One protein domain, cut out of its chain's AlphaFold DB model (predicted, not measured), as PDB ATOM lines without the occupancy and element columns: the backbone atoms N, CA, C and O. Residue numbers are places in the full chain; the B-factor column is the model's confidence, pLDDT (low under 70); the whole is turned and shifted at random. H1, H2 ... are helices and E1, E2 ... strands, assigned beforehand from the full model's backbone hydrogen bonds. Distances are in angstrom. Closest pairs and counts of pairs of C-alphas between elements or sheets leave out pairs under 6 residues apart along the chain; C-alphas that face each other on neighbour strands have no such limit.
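AT A GLANCE: This is residues 266 to 289, 334 to 364 and 391 to 406 of the 406 residues of an uncharacterized protein of Laodelphax striatellus (UniProt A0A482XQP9). One five-stranded sheet curls like part of a barrel, not closed, and the short helix H1 packs at the end of the curl where E2 and E4 end and E3 begins. At the other end of the long axis from the tail of residues 359 to 364, the small helix H2 follows E5 and only grazes the sheet; H2 with the last residues and that tail make the length. The printed part has 71 residues, with two named helices and five named strands in the order H1, E1, E2, E3, E4, E5, H2, and the class is mixed, helices and strands. The mixed sheet has the order E1, E5, E4, E3, E2, with E1 and E5 parallel and the other neighbours antiparallel. The whole is only just loose, close to compact, with a radius of gyration of the C-alphas of 13.4 A, and it is elongated, spanning 44 by 27 by 22 A.

IN THESE COORDINATES: H1, residues 267 to 274, begins at C-alpha 267 (181.972, 195.405, 95.472) and measures 10.5 A from first to last C-alpha. Residues 274 to 279, of which 274 belongs to H1, stand free. E1, residues 281 to 285, follows, 13.2 A long. After the first cut come E2, residues 336 to 339, and E3, residues 345 to 349, 13.1 A long. E4, residues 352 to 358, is the longest strand by residues; it measures 19.6 A and ends at C-alpha 358 (181.467, 189.155, 102.966). After the second cut, E5, residues 391 to 396, measures 17.0 A. H2, residues 398 to 403, ends at C-alpha 403 (202.537, 194.947, 115.759).

HOW THE PARTS SIT: The sheet is strongly twisted and curled; from edge to edge its strands' lines turn by 83 degrees and the way across it by 122 degrees. E1 and E2 are its edge strands, and they are apart. E1 is parallel to E5 at 31 degrees, with N 392 and O 283 2.8 A apart, within hydrogen-bond range. E5 and E4 are antiparallel at 147 degrees, with N 355 and O 395 within hydrogen-bond range at 2.8 A. E2, E3 and E4 form a meander, each strand the antiparallel neighbour of the one before. Its hairpin of E3 and E4 has an angle of 143 degrees, with N 347 and O 354 at 2.7 A; the hairpin of E2 and E3 has 160 degrees, with N 338 and O 346 at 2.8 A, both pairs within hydrogen-bond range. H1 is on the sheet, at a height over the sheet of 8.2 A. It is over none of the strands, but only just: 2 of its 8 C-alphas fall on E4. The closest C-alphas of H1 and E4 are those of Ile 269 and Thr 358, 6.9 A apart; those of H1 and E2 are Val 270 and Ile 339, 7.2 A apart. H2 only grazes the sheet, with its residues 398 to 401; the closest C-alphas of E4 and H2 are those of Lys 353 and Trp 400, 7.8 A apart. H1 and H2 are apart. In both helices every O i to N i+4 pair is within hydrogen-bond range.

THE WHOLE: The two C-alphas farthest apart are those of Phe 364 and Ser 406, 45.3 A; Ser 406 is the chain's last residue. Residues 290 to 333 are not printed, and C-alphas 289 and 334 across that cut are 13.9 A apart. Residues 365 to 390 are not printed either, with 12.4 A from C-alpha 364 to C-alpha 391. Of the links that are printed whole, E2 to E3, E3 to E4 and E5 to H2 are tight, H1 to E1 is short, and none is long. The mean pLDDT of the printed part is 83.7, and it is under 70 at residues 266 to 268, 275 to 278 and 406.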
ATOM      1  N   ASP A 266     184.484 192.152  96.425       48.56
ATOM      2  CA  ASP A 266     184.582 193.291  97.357       48.56
ATOM      3  C   ASP A 266     183.568 194.403  97.056       48.56
ATOM      4  O   ASP A 266     183.264 195.234  97.914       48.56
ATOM      5  N   ARG A 267     182.988 194.410  95.850       53.31
ATOM      6  CA  ARG A 267     181.972 195.405  95.472       53.31
ATOM      7  C   ARG A 267     180.623 195.176  96.148       53.31
ATOM      8  O   ARG A 267     179.862 196.119  96.302       53.31
ATOM      9  N   GLN A 268     180.352 193.970  96.652       69.69
ATOM     10  CA  GLN A 268     179.065 193.670  97.282       69.69
ATOM     11  C   GLN A 268     178.822 194.517  98.539       69.69
ATOM     12  O   GLN A 268     177.753 195.102  98.677       69.69
ATOM     13  N   ILE A 269     179.807 194.644  99.434       77.88
ATOM     14  CA  ILE A 269     179.624 195.361 100.709       77.88
ATOM     15  C   ILE A 269     179.447 196.863 100.474       77.88
ATOM     16  O   ILE A 269     178.546 197.480 101.038       77.88
ATOM     17  N   VAL A 270     180.308 197.455  99.643       79.62
ATOM     18  CA  VAL A 270     180.297 198.901  99.385       79.62
ATOM     19  C   VAL A 270     179.014 199.311  98.674       79.62
ATOM     20  O   VAL A 270     178.380 200.278  99.099       79.62
ATOM     21  N   ASP A 271     178.591 198.557  97.660       77.94
ATOM     22  CA  ASP A 271     177.384 198.866  96.893       77.94
ATOM     23  C   ASP A 271     176.117 198.664  97.744       77.94
ATOM     24  O   ASP A 271     175.194 199.479  97.688       77.94
ATOM     25  N   LEU A 272     176.077 197.635  98.602       71.69
ATOM     26  CA  LEU A 272     174.936 197.366  99.488       71.69
ATOM     27  C   LEU A 272     174.821 198.362 100.647       71.69
ATOM     28  O   LEU A 272     173.711 198.733 101.012       71.69
ATOM     29  N   ILE A 273     175.938 198.824 101.216       74.00
ATOM     30  CA  ILE A 273     175.911 199.851 102.270       74.00
ATOM     31  C   ILE A 273     175.612 201.236 101.674       74.00
ATOM     32  O   ILE A 273     174.921 202.038 102.300       74.00
ATOM     33  N   SER A 274     176.120 201.529 100.472       72.19
ATOM     34  CA  SER A 274     175.943 202.838  99.825       72.19
ATOM     35  C   SER A 274     174.570 203.002  99.172       72.19
ATOM     36  O   SER A 274     174.100 204.130  99.024       72.19
ATOM     37  N   SER A 275     173.892 201.902  98.820       65.50
ATOM     38  CA  SER A 275     172.497 201.903  98.357       65.50
ATOM     39  C   SER A 275     171.528 202.136  99.525       65.50
ATOM     40  O   SER A 275     170.702 201.309  99.888       65.50
ATOM     41  N   ALA A 276     171.607 203.329 100.114       56.66
ATOM     42  CA  ALA A 276     170.832 203.766 101.276       56.66
ATOM     43  C   ALA A 276     169.319 203.961 101.017       56.66
ATOM     44  O   ALA A 276     168.609 204.481 101.875       56.66
ATOM     45  N   GLN A 277     168.816 203.596  99.834       58.03
ATOM     46  CA  GLN A 277     167.426 203.837  99.431       58.03
ATOM     47  C   GLN A 277     166.446 202.777  99.948       58.03
ATOM     48  O   GLN A 277     165.250 203.048 100.014       58.03
ATOM     49  N   GLU A 278     166.925 201.609 100.387       68.19
ATOM     50  CA  GLU A 278     166.066 200.545 100.912       68.19
ATOM     51  C   GLU A 278     166.427 200.173 102.353       68.19
ATOM     52  O   GLU A 278     167.589 199.964 102.700       68.19
ATOM     53  N   LYS A 279     165.405 200.048 103.210       71.00
ATOM     54  CA  LYS A 279     165.545 199.520 104.574       71.00
ATOM     55  C   LYS A 279     165.795 198.012 104.504       71.00
ATOM     56  O   LYS A 279     164.862 197.223 104.613       71.00
ATOM     57  N   ARG A 280     167.047 197.618 104.285       79.12
ATOM     58  CA  ARG A 280     167.470 196.213 104.263       79.12
ATOM     59  C   ARG A 280     168.181 195.840 105.555       79.12
ATOM     60  O   ARG A 280     168.930 196.641 106.116       79.12
ATOM     61  N   PHE A 281     167.969 194.610 106.012       88.12
ATOM     62  CA  PHE A 281     168.703 194.062 107.146       88.12
ATOM     63  C   PHE A 281     169.977 193.377 106.666       88.12
ATOM     64  O   PHE A 281     170.022 192.781 105.589       88.12
ATOM     65  N   PHE A 282     171.015 193.435 107.489       88.56
ATOM     66  CA  PHE A 282     172.243 192.682 107.288       88.56
ATOM     67  C   PHE A 282     172.575 191.901 108.554       88.56
ATOM     68  O   PHE A 282     172.300 192.337 109.673       88.56
ATOM     69  N   GLN A 283     173.192 190.740 108.375       90.69
ATOM     70  CA  GLN A 283     173.691 189.919 109.463       90.69
ATOM     71  C   GLN A 283     175.192 190.154 109.616       90.69
ATOM     72  O   GLN A 283     175.965 189.872 108.704       90.69
ATOM     73  N   LEU A 284     175.612 190.631 110.787       92.00
ATOM     74  CA  LEU A 284     177.019 190.841 111.121       92.00
ATOM     75  C   LEU A 284     177.482 189.814 112.158       92.00
ATOM     76  O   LEU A 284     176.985 189.794 113.284       92.00
ATOM     77  N   GLN A 285     178.454 188.981 111.796       93.12
ATOM     78  CA  GLN A 285     179.091 188.045 112.717       93.12
ATOM     79  C   GLN A 285     180.316 188.699 113.362       93.12
ATOM     80  O   GLN A 285     181.311 188.962 112.692       93.12
ATOM     81  N   LEU A 286     180.236 188.955 114.670       91.19
ATOM     82  CA  LEU A 286     181.324 189.519 115.471       91.19
ATOM     83  C   LEU A 286     182.137 188.414 116.170       91.19
ATOM     84  O   LEU A 286     181.583 187.349 116.464       91.19
ATOM     85  N   PRO A 287     183.416 188.668 116.507       90.12
ATOM     86  CA  PRO A 287     184.176 187.816 117.415       90.12
ATOM     87  C   PRO A 287     183.490 187.667 118.781       90.12
ATOM     88  O   PRO A 287     182.769 188.553 119.241       90.12
ATOM     89  N   ASN A 288     183.766 186.554 119.467       84.62
ATOM     90  CA  ASN A 288     183.152 186.233 120.765       84.62
ATOM     91  C   ASN A 288     183.454 187.258 121.868       84.62
ATOM     92  O   ASN A 288     182.694 187.368 122.830       84.62
ATOM     93  N   CYS A 289     184.579 187.960 121.752       82.19
ATOM     94  CA  CYS A 289     184.988 189.022 122.657       82.19
ATOM     95  C   CYS A 289     185.268 190.271 121.834       82.19
ATOM     96  O   CYS A 289     185.983 190.227 120.834       82.19
ATOM     97  N   VAL A 334     178.858 202.443 118.967       88.00
ATOM     98  CA  VAL A 334     179.917 201.488 119.323       88.00
ATOM     99  C   VAL A 334     181.150 201.618 118.411       88.00
ATOM    100  O   VAL A 334     182.261 201.285 118.801       88.00
ATOM    101  N   GLY A 335     181.013 202.135 117.189       89.00
ATOM    102  CA  GLY A 335     182.157 202.235 116.281       89.00
ATOM    103  C   GLY A 335     181.860 202.899 114.949       89.00
ATOM    104  O   GLY A 335     180.889 203.646 114.802       89.00
ATOM    105  N   LYS A 336     182.745 202.656 113.982       92.00
ATOM    106  CA  LYS A 336     182.654 203.161 112.609       92.00
ATOM    107  C   LYS A 336     183.012 202.043 111.634       92.00
ATOM    108  O   LYS A 336     184.055 201.416 111.785       92.00
ATOM    109  N   ILE A 337     182.192 201.831 110.613       92.25
ATOM    110  CA  ILE A 337     182.594 201.050 109.438       92.25
ATOM    111  C   ILE A 337     183.327 202.012 108.503       92.25
ATOM    112  O   ILE A 337     182.808 203.076 108.169       92.25
ATOM    113  N   GLN A 338     184.554 201.673 108.127       92.00
ATOM    114  CA  GLN A 338     185.390 202.473 107.245       92.00
ATOM    115  C   GLN A 338     185.578 201.753 105.911       92.00
ATOM    116  O   GLN A 338     186.095 200.638 105.872       92.00
ATOM    117  N   ILE A 339     185.211 202.437 104.830       91.75
ATOM    118  CA  ILE A 339     185.426 201.999 103.449       91.75
ATOM    119  C   ILE A 339     186.704 202.674 102.939       91.75
ATOM    120  O   ILE A 339     186.836 203.898 102.987       91.75
ATOM    121  N   MET A 340     187.686 201.882 102.514       89.81
ATOM    122  CA  MET A 340     188.965 202.377 102.003       89.81
ATOM    123  C   MET A 340     188.892 202.624 100.493       89.81
ATOM    124  O   MET A 340     188.116 201.988  99.788       89.81
ATOM    125  N   LYS A 341     189.782 203.477  99.961       88.62
ATOM    126  CA  LYS A 341     189.910 203.719  98.505       88.62
ATOM    127  C   LYS A 341     190.172 202.441  97.697       88.62
ATOM    128  O   LYS A 341     189.916 202.403  96.502       88.62
ATOM    129  N   SER A 342     190.715 201.402  98.332       87.69
ATOM    130  CA  SER A 342     190.936 200.096  97.713       87.69
ATOM    131  C   SER A 342     189.662 199.267  97.531       87.69
ATOM    132  O   SER A 342     189.747 198.238  96.875       87.69
ATOM    133  N   GLY A 343     188.530 199.676  98.113       85.56
ATOM    134  CA  GLY A 343     187.306 198.876  98.219       85.56
ATOM    135  C   GLY A 343     187.235 198.042  99.502       85.56
ATOM    136  O   GLY A 343     186.151 197.646  99.910       85.56
ATOM    137  N   ARG A 344     188.365 197.844 100.199       88.69
ATOM    138  CA  ARG A 344     188.389 197.103 101.466       88.69
ATOM    139  C   ARG A 344     187.603 197.825 102.552       88.69
ATOM    140  O   ARG A 344     187.732 199.042 102.726       88.69
ATOM    141  N   THR A 345     186.861 197.055 103.335       92.00
ATOM    142  CA  THR A 345     186.080 197.547 104.468       92.00
ATOM    143  C   THR A 345     186.648 197.063 105.792       92.00
ATOM    144  O   THR A 345     187.074 195.919 105.924       92.00
ATOM    145  N   ARG A 346     186.649 197.935 106.803       92.25
ATOM    146  CA  ARG A 346     187.072 197.591 108.165       92.25
ATOM    147  C   ARG A 346     186.119 198.162 109.205       92.25
ATOM    148  O   ARG A 346     185.637 199.283 109.058       92.25
ATOM    149  N   LEU A 347     185.877 197.413 110.269       92.69
ATOM    150  CA  LEU A 347     185.170 197.868 111.456       92.69
ATOM    151  C   LEU A 347     186.184 198.440 112.453       92.69
ATOM    152  O   LEU A 347     187.070 197.737 112.939       92.69
ATOM    153  N   VAL A 348     186.054 199.729 112.751       91.44
ATOM    154  CA  VAL A 348     186.834 200.429 113.772       91.44
ATOM    155  C   VAL A 348     185.998 200.511 115.037       91.44
ATOM    156  O   VAL A 348     184.932 201.137 115.046       91.44
ATOM    157  N   LEU A 349     186.487 199.878 116.096       88.44
ATOM    158  CA  LEU A 349     185.782 199.732 117.355       88.44
ATOM    159  C   LEU A 349     186.663 200.224 118.505       88.44
ATOM    160  O   LEU A 349     187.615 199.553 118.905       88.44
ATOM    161  N   GLY A 350     186.389 201.440 118.982       83.69
ATOM    162  CA  GLY A 350     187.318 202.160 119.854       83.69
ATOM    163  C   GLY A 350     188.689 202.291 119.183       83.69
ATOM    164  O   GLY A 350     188.811 202.921 118.131       83.69
ATOM    165  N   ASN A 351     189.691 201.639 119.772       82.19
ATOM    166  CA  ASN A 351     191.080 201.680 119.310       82.19
ATOM    167  C   ASN A 351     191.436 200.499 118.395       82.19
ATOM    168  O   ASN A 351     192.466 200.522 117.726       82.19
ATOM    169  N   THR A 352     190.596 199.464 118.351       85.88
ATOM    170  CA  THR A 352     190.870 198.236 117.604       85.88
ATOM    171  C   THR A 352     190.312 198.327 116.191       85.88
ATOM    172  O   THR A 352     189.187 198.783 115.963       85.88
ATOM    173  N   LYS A 353     191.103 197.861 115.225       89.56
ATOM    174  CA  LYS A 353     190.717 197.754 113.817       89.56
ATOM    175  C   LYS A 353     190.499 196.280 113.485       89.56
ATOM    176  O   LYS A 353     191.317 195.440 113.842       89.56
ATOM    177  N   MET A 354     189.385 195.975 112.831       92.50
ATOM    178  CA  MET A 354     189.026 194.620 112.417       92.50
ATOM    179  C   MET A 354     188.581 194.642 110.957       92.50
ATOM    180  O   MET A 354     187.897 195.575 110.536       92.50
ATOM    181  N   TRP A 355     188.952 193.633 110.180       93.56
ATOM    182  CA  TRP A 355     188.505 193.479 108.801       93.56
ATOM    183  C   TRP A 355     187.021 193.123 108.752       93.56
ATOM    184  O   TRP A 355     186.522 192.384 109.600       93.56
ATOM    185  N   LEU A 356     186.312 193.692 107.779       93.06
ATOM    186  CA  LEU A 356     184.919 193.376 107.490       93.06
ATOM    187  C   LEU A 356     184.876 192.701 106.123       93.06
ATOM    188  O   LEU A 356     185.221 193.334 105.126       93.06
ATOM    189  N   GLU A 357     184.457 191.444 106.096       91.00
ATOM    190  CA  GLU A 357     184.433 190.607 104.896       91.00
ATOM    191  C   GLU A 357     183.024 190.076 104.624       91.00
ATOM    192  O   GLU A 357     182.204 189.921 105.536       91.00
ATOM    193  N   THR A 358     182.732 189.779 103.358       88.94
ATOM    194  CA  THR A 358     181.467 189.155 102.966       88.94
ATOM    195  C   THR A 358     181.478 187.710 103.439       88.94
ATOM    196  O   THR A 358     182.380 186.941 103.113       88.94
ATOM    197  N   ALA A 359     180.468 187.323 104.211       87.75
ATOM    198  CA  ALA A 359     180.315 185.935 104.611       87.75
ATOM    199  C   ALA A 359     179.812 185.090 103.429       87.75
ATOM    200  O   ALA A 359     179.187 185.635 102.512       87.75
ATOM    201  N   PRO A 360     179.973 183.756 103.478       84.25
ATOM    202  CA  PRO A 360     179.289 182.862 102.555       84.25
ATOM    203  C   PRO A 360     177.782 183.153 102.545       84.25
ATOM    204  O   PRO A 360     177.111 183.037 103.578       84.25
ATOM    205  N   GLN A 361     177.270 183.572 101.386       77.88
ATOM    206  CA  GLN A 361     175.841 183.806 101.200       77.88
ATOM    207  C   GLN A 361     175.120 182.469 101.090       77.88
ATOM    208  O   GLN A 361     175.675 181.481 100.603       77.88
ATOM    209  N   VAL A 362     173.881 182.438 101.565       79.44
ATOM    210  CA  VAL A 362     173.075 181.225 101.550       79.44
ATOM    211  C   VAL A 362     172.052 181.305 100.426       79.44
ATOM    212  O   VAL A 362     171.516 182.370 100.153       79.44
ATOM    213  N   ALA A 363     171.779 180.179  99.767       78.94
ATOM    214  CA  ALA A 363     170.875 180.112  98.614       78.94
ATOM    215  C   ALA A 363     169.378 180.102  98.991       78.94
ATOM    216  O   ALA A 363     168.544 179.711  98.177       78.94
ATOM    217  N   PHE A 364     169.030 180.476 100.223       86.62
ATOM    218  CA  PHE A 364     167.646 180.546 100.688       86.62
ATOM    219  C   PHE A 364     167.310 181.940 101.200       86.62
ATOM    220  O   PHE A 364     168.183 182.653 101.694       86.62
ATOM    221  N   ARG A 391     175.068 188.948 104.476       89.00
ATOM    222  CA  ARG A 391     175.830 188.408 105.602       89.00
ATOM    223  C   ARG A 391     177.293 188.848 105.542       89.00
ATOM    224  O   ARG A 391     177.948 188.679 104.518       89.00
ATOM    225  N   MET A 392     177.810 189.371 106.649       91.25
ATOM    226  CA  MET A 392     179.189 189.834 106.808       91.25
ATOM    227  C   MET A 392     179.841 189.206 108.041       91.25
ATOM    228  O   MET A 392     179.165 188.896 109.026       91.25
ATOM    229  N   MET A 393     181.162 189.056 108.003       93.31
ATOM    230  CA  MET A 393     181.975 188.555 109.109       93.31
ATOM    231  C   MET A 393     183.029 189.588 109.486       93.31
ATOM    232  O   MET A 393     183.613 190.239 108.621       93.31
ATOM    233  N   VAL A 394     183.261 189.739 110.786       93.31
ATOM    234  CA  VAL A 394     184.302 190.607 111.325       93.31
ATOM    235  C   VAL A 394     185.465 189.753 111.797       93.31
ATOM    236  O   VAL A 394     185.317 188.939 112.710       93.31
ATOM    237  N   CYS A 395     186.625 189.982 111.195       92.19
ATOM    238  CA  CYS A 395     187.860 189.264 111.474       92.19
ATOM    239  C   CYS A 395     188.852 190.212 112.168       92.19
ATOM    240  O   CYS A 395     189.100 191.307 111.659       92.19
ATOM    241  N   PRO A 396     189.420 189.853 113.332       90.62
ATOM    242  CA  PRO A 396     190.457 190.670 113.955       90.62
ATOM    243  C   PRO A 396     191.690 190.765 113.047       90.62
ATOM    244  O   PRO A 396     192.100 189.780 112.435       90.62
ATOM    245  N   ASP A 397     192.278 191.957 112.962       89.88
ATOM    246  CA  ASP A 397     193.511 192.188 112.208       89.88
ATOM    247  C   ASP A 397     194.713 191.739 113.054       89.88
ATOM    248  O   ASP A 397     195.224 192.499 113.880       89.88
ATOM    249  N   PHE A 398     195.105 190.468 112.919       86.81
ATOM    250  CA  PHE A 398     196.179 189.882 113.727       86.81
ATOM    251  C   PHE A 398     197.530 190.550 113.482       86.81
ATOM    252  O   PHE A 398     198.254 190.767 114.449       86.81
ATOM    253  N   ASP A 399     197.842 190.940 112.246       88.44
ATOM    254  CA  ASP A 399     199.096 191.631 111.933       88.44
ATOM    255  C   ASP A 399     199.167 192.969 112.672       88.44
ATOM    256  O   ASP A 399     200.166 193.284 113.323       88.44
ATOM    257  N   TRP A 400     198.065 193.728 112.655       85.81
ATOM    258  CA  TRP A 400     197.979 194.963 113.423       85.81
ATOM    259  C   TRP A 400     198.086 194.696 114.927       85.81
ATOM    260  O   TRP A 400     198.875 195.357 115.595       85.81
ATOM    261  N   LEU A 401     197.357 193.714 115.464       84.31
ATOM    262  CA  LEU A 401     197.391 193.383 116.893       84.31
ATOM    263  C   LEU A 401     198.785 192.953 117.369       84.31
ATOM    264  O   LEU A 401     199.222 193.394 118.427       84.31
ATOM    265  N   VAL A 402     199.490 192.131 116.591       88.19
ATOM    266  CA  VAL A 402     200.853 191.679 116.908       88.19
ATOM    267  C   VAL A 402     201.835 192.848 116.844       88.19
ATOM    268  O   VAL A 402     202.660 192.987 117.742       88.19
ATOM    269  N   SER A 403     201.692 193.747 115.864       87.81
ATOM    270  CA  SER A 403     202.537 194.947 115.759       87.81
ATOM    271  C   SER A 403     202.384 195.937 116.919       87.81
ATOM    272  O   SER A 403     203.221 196.814 117.078       87.81
ATOM    273  N   GLN A 404     201.302 195.853 117.705       81.19
ATOM    274  CA  GLN A 404     201.127 196.689 118.901       81.19
ATOM    275  C   GLN A 404     201.845 196.122 120.134       81.19
ATOM    276  O   GLN A 404     201.931 196.806 121.150       81.19
ATOM    277  N   ILE A 405     202.282 194.861 120.075       81.12
ATOM    278  CA  ILE A 405     202.949 194.165 121.182       81.12
ATOM    279  C   ILE A 405     204.476 194.223 121.021       81.12
ATOM    280  O   ILE A 405     205.184 194.192 122.027       81.12
ATOM    281  N   SER A 406     204.971 194.298 119.780       59.25
ATOM    282  CA  SER A 406     206.380 194.559 119.443       59.25
ATOM    283  C   SER A 406     206.732 196.029 119.605       59.25
ATOM    284  O   SER A 406     207.820 196.307 120.151       59.25
TER     285      SER A 406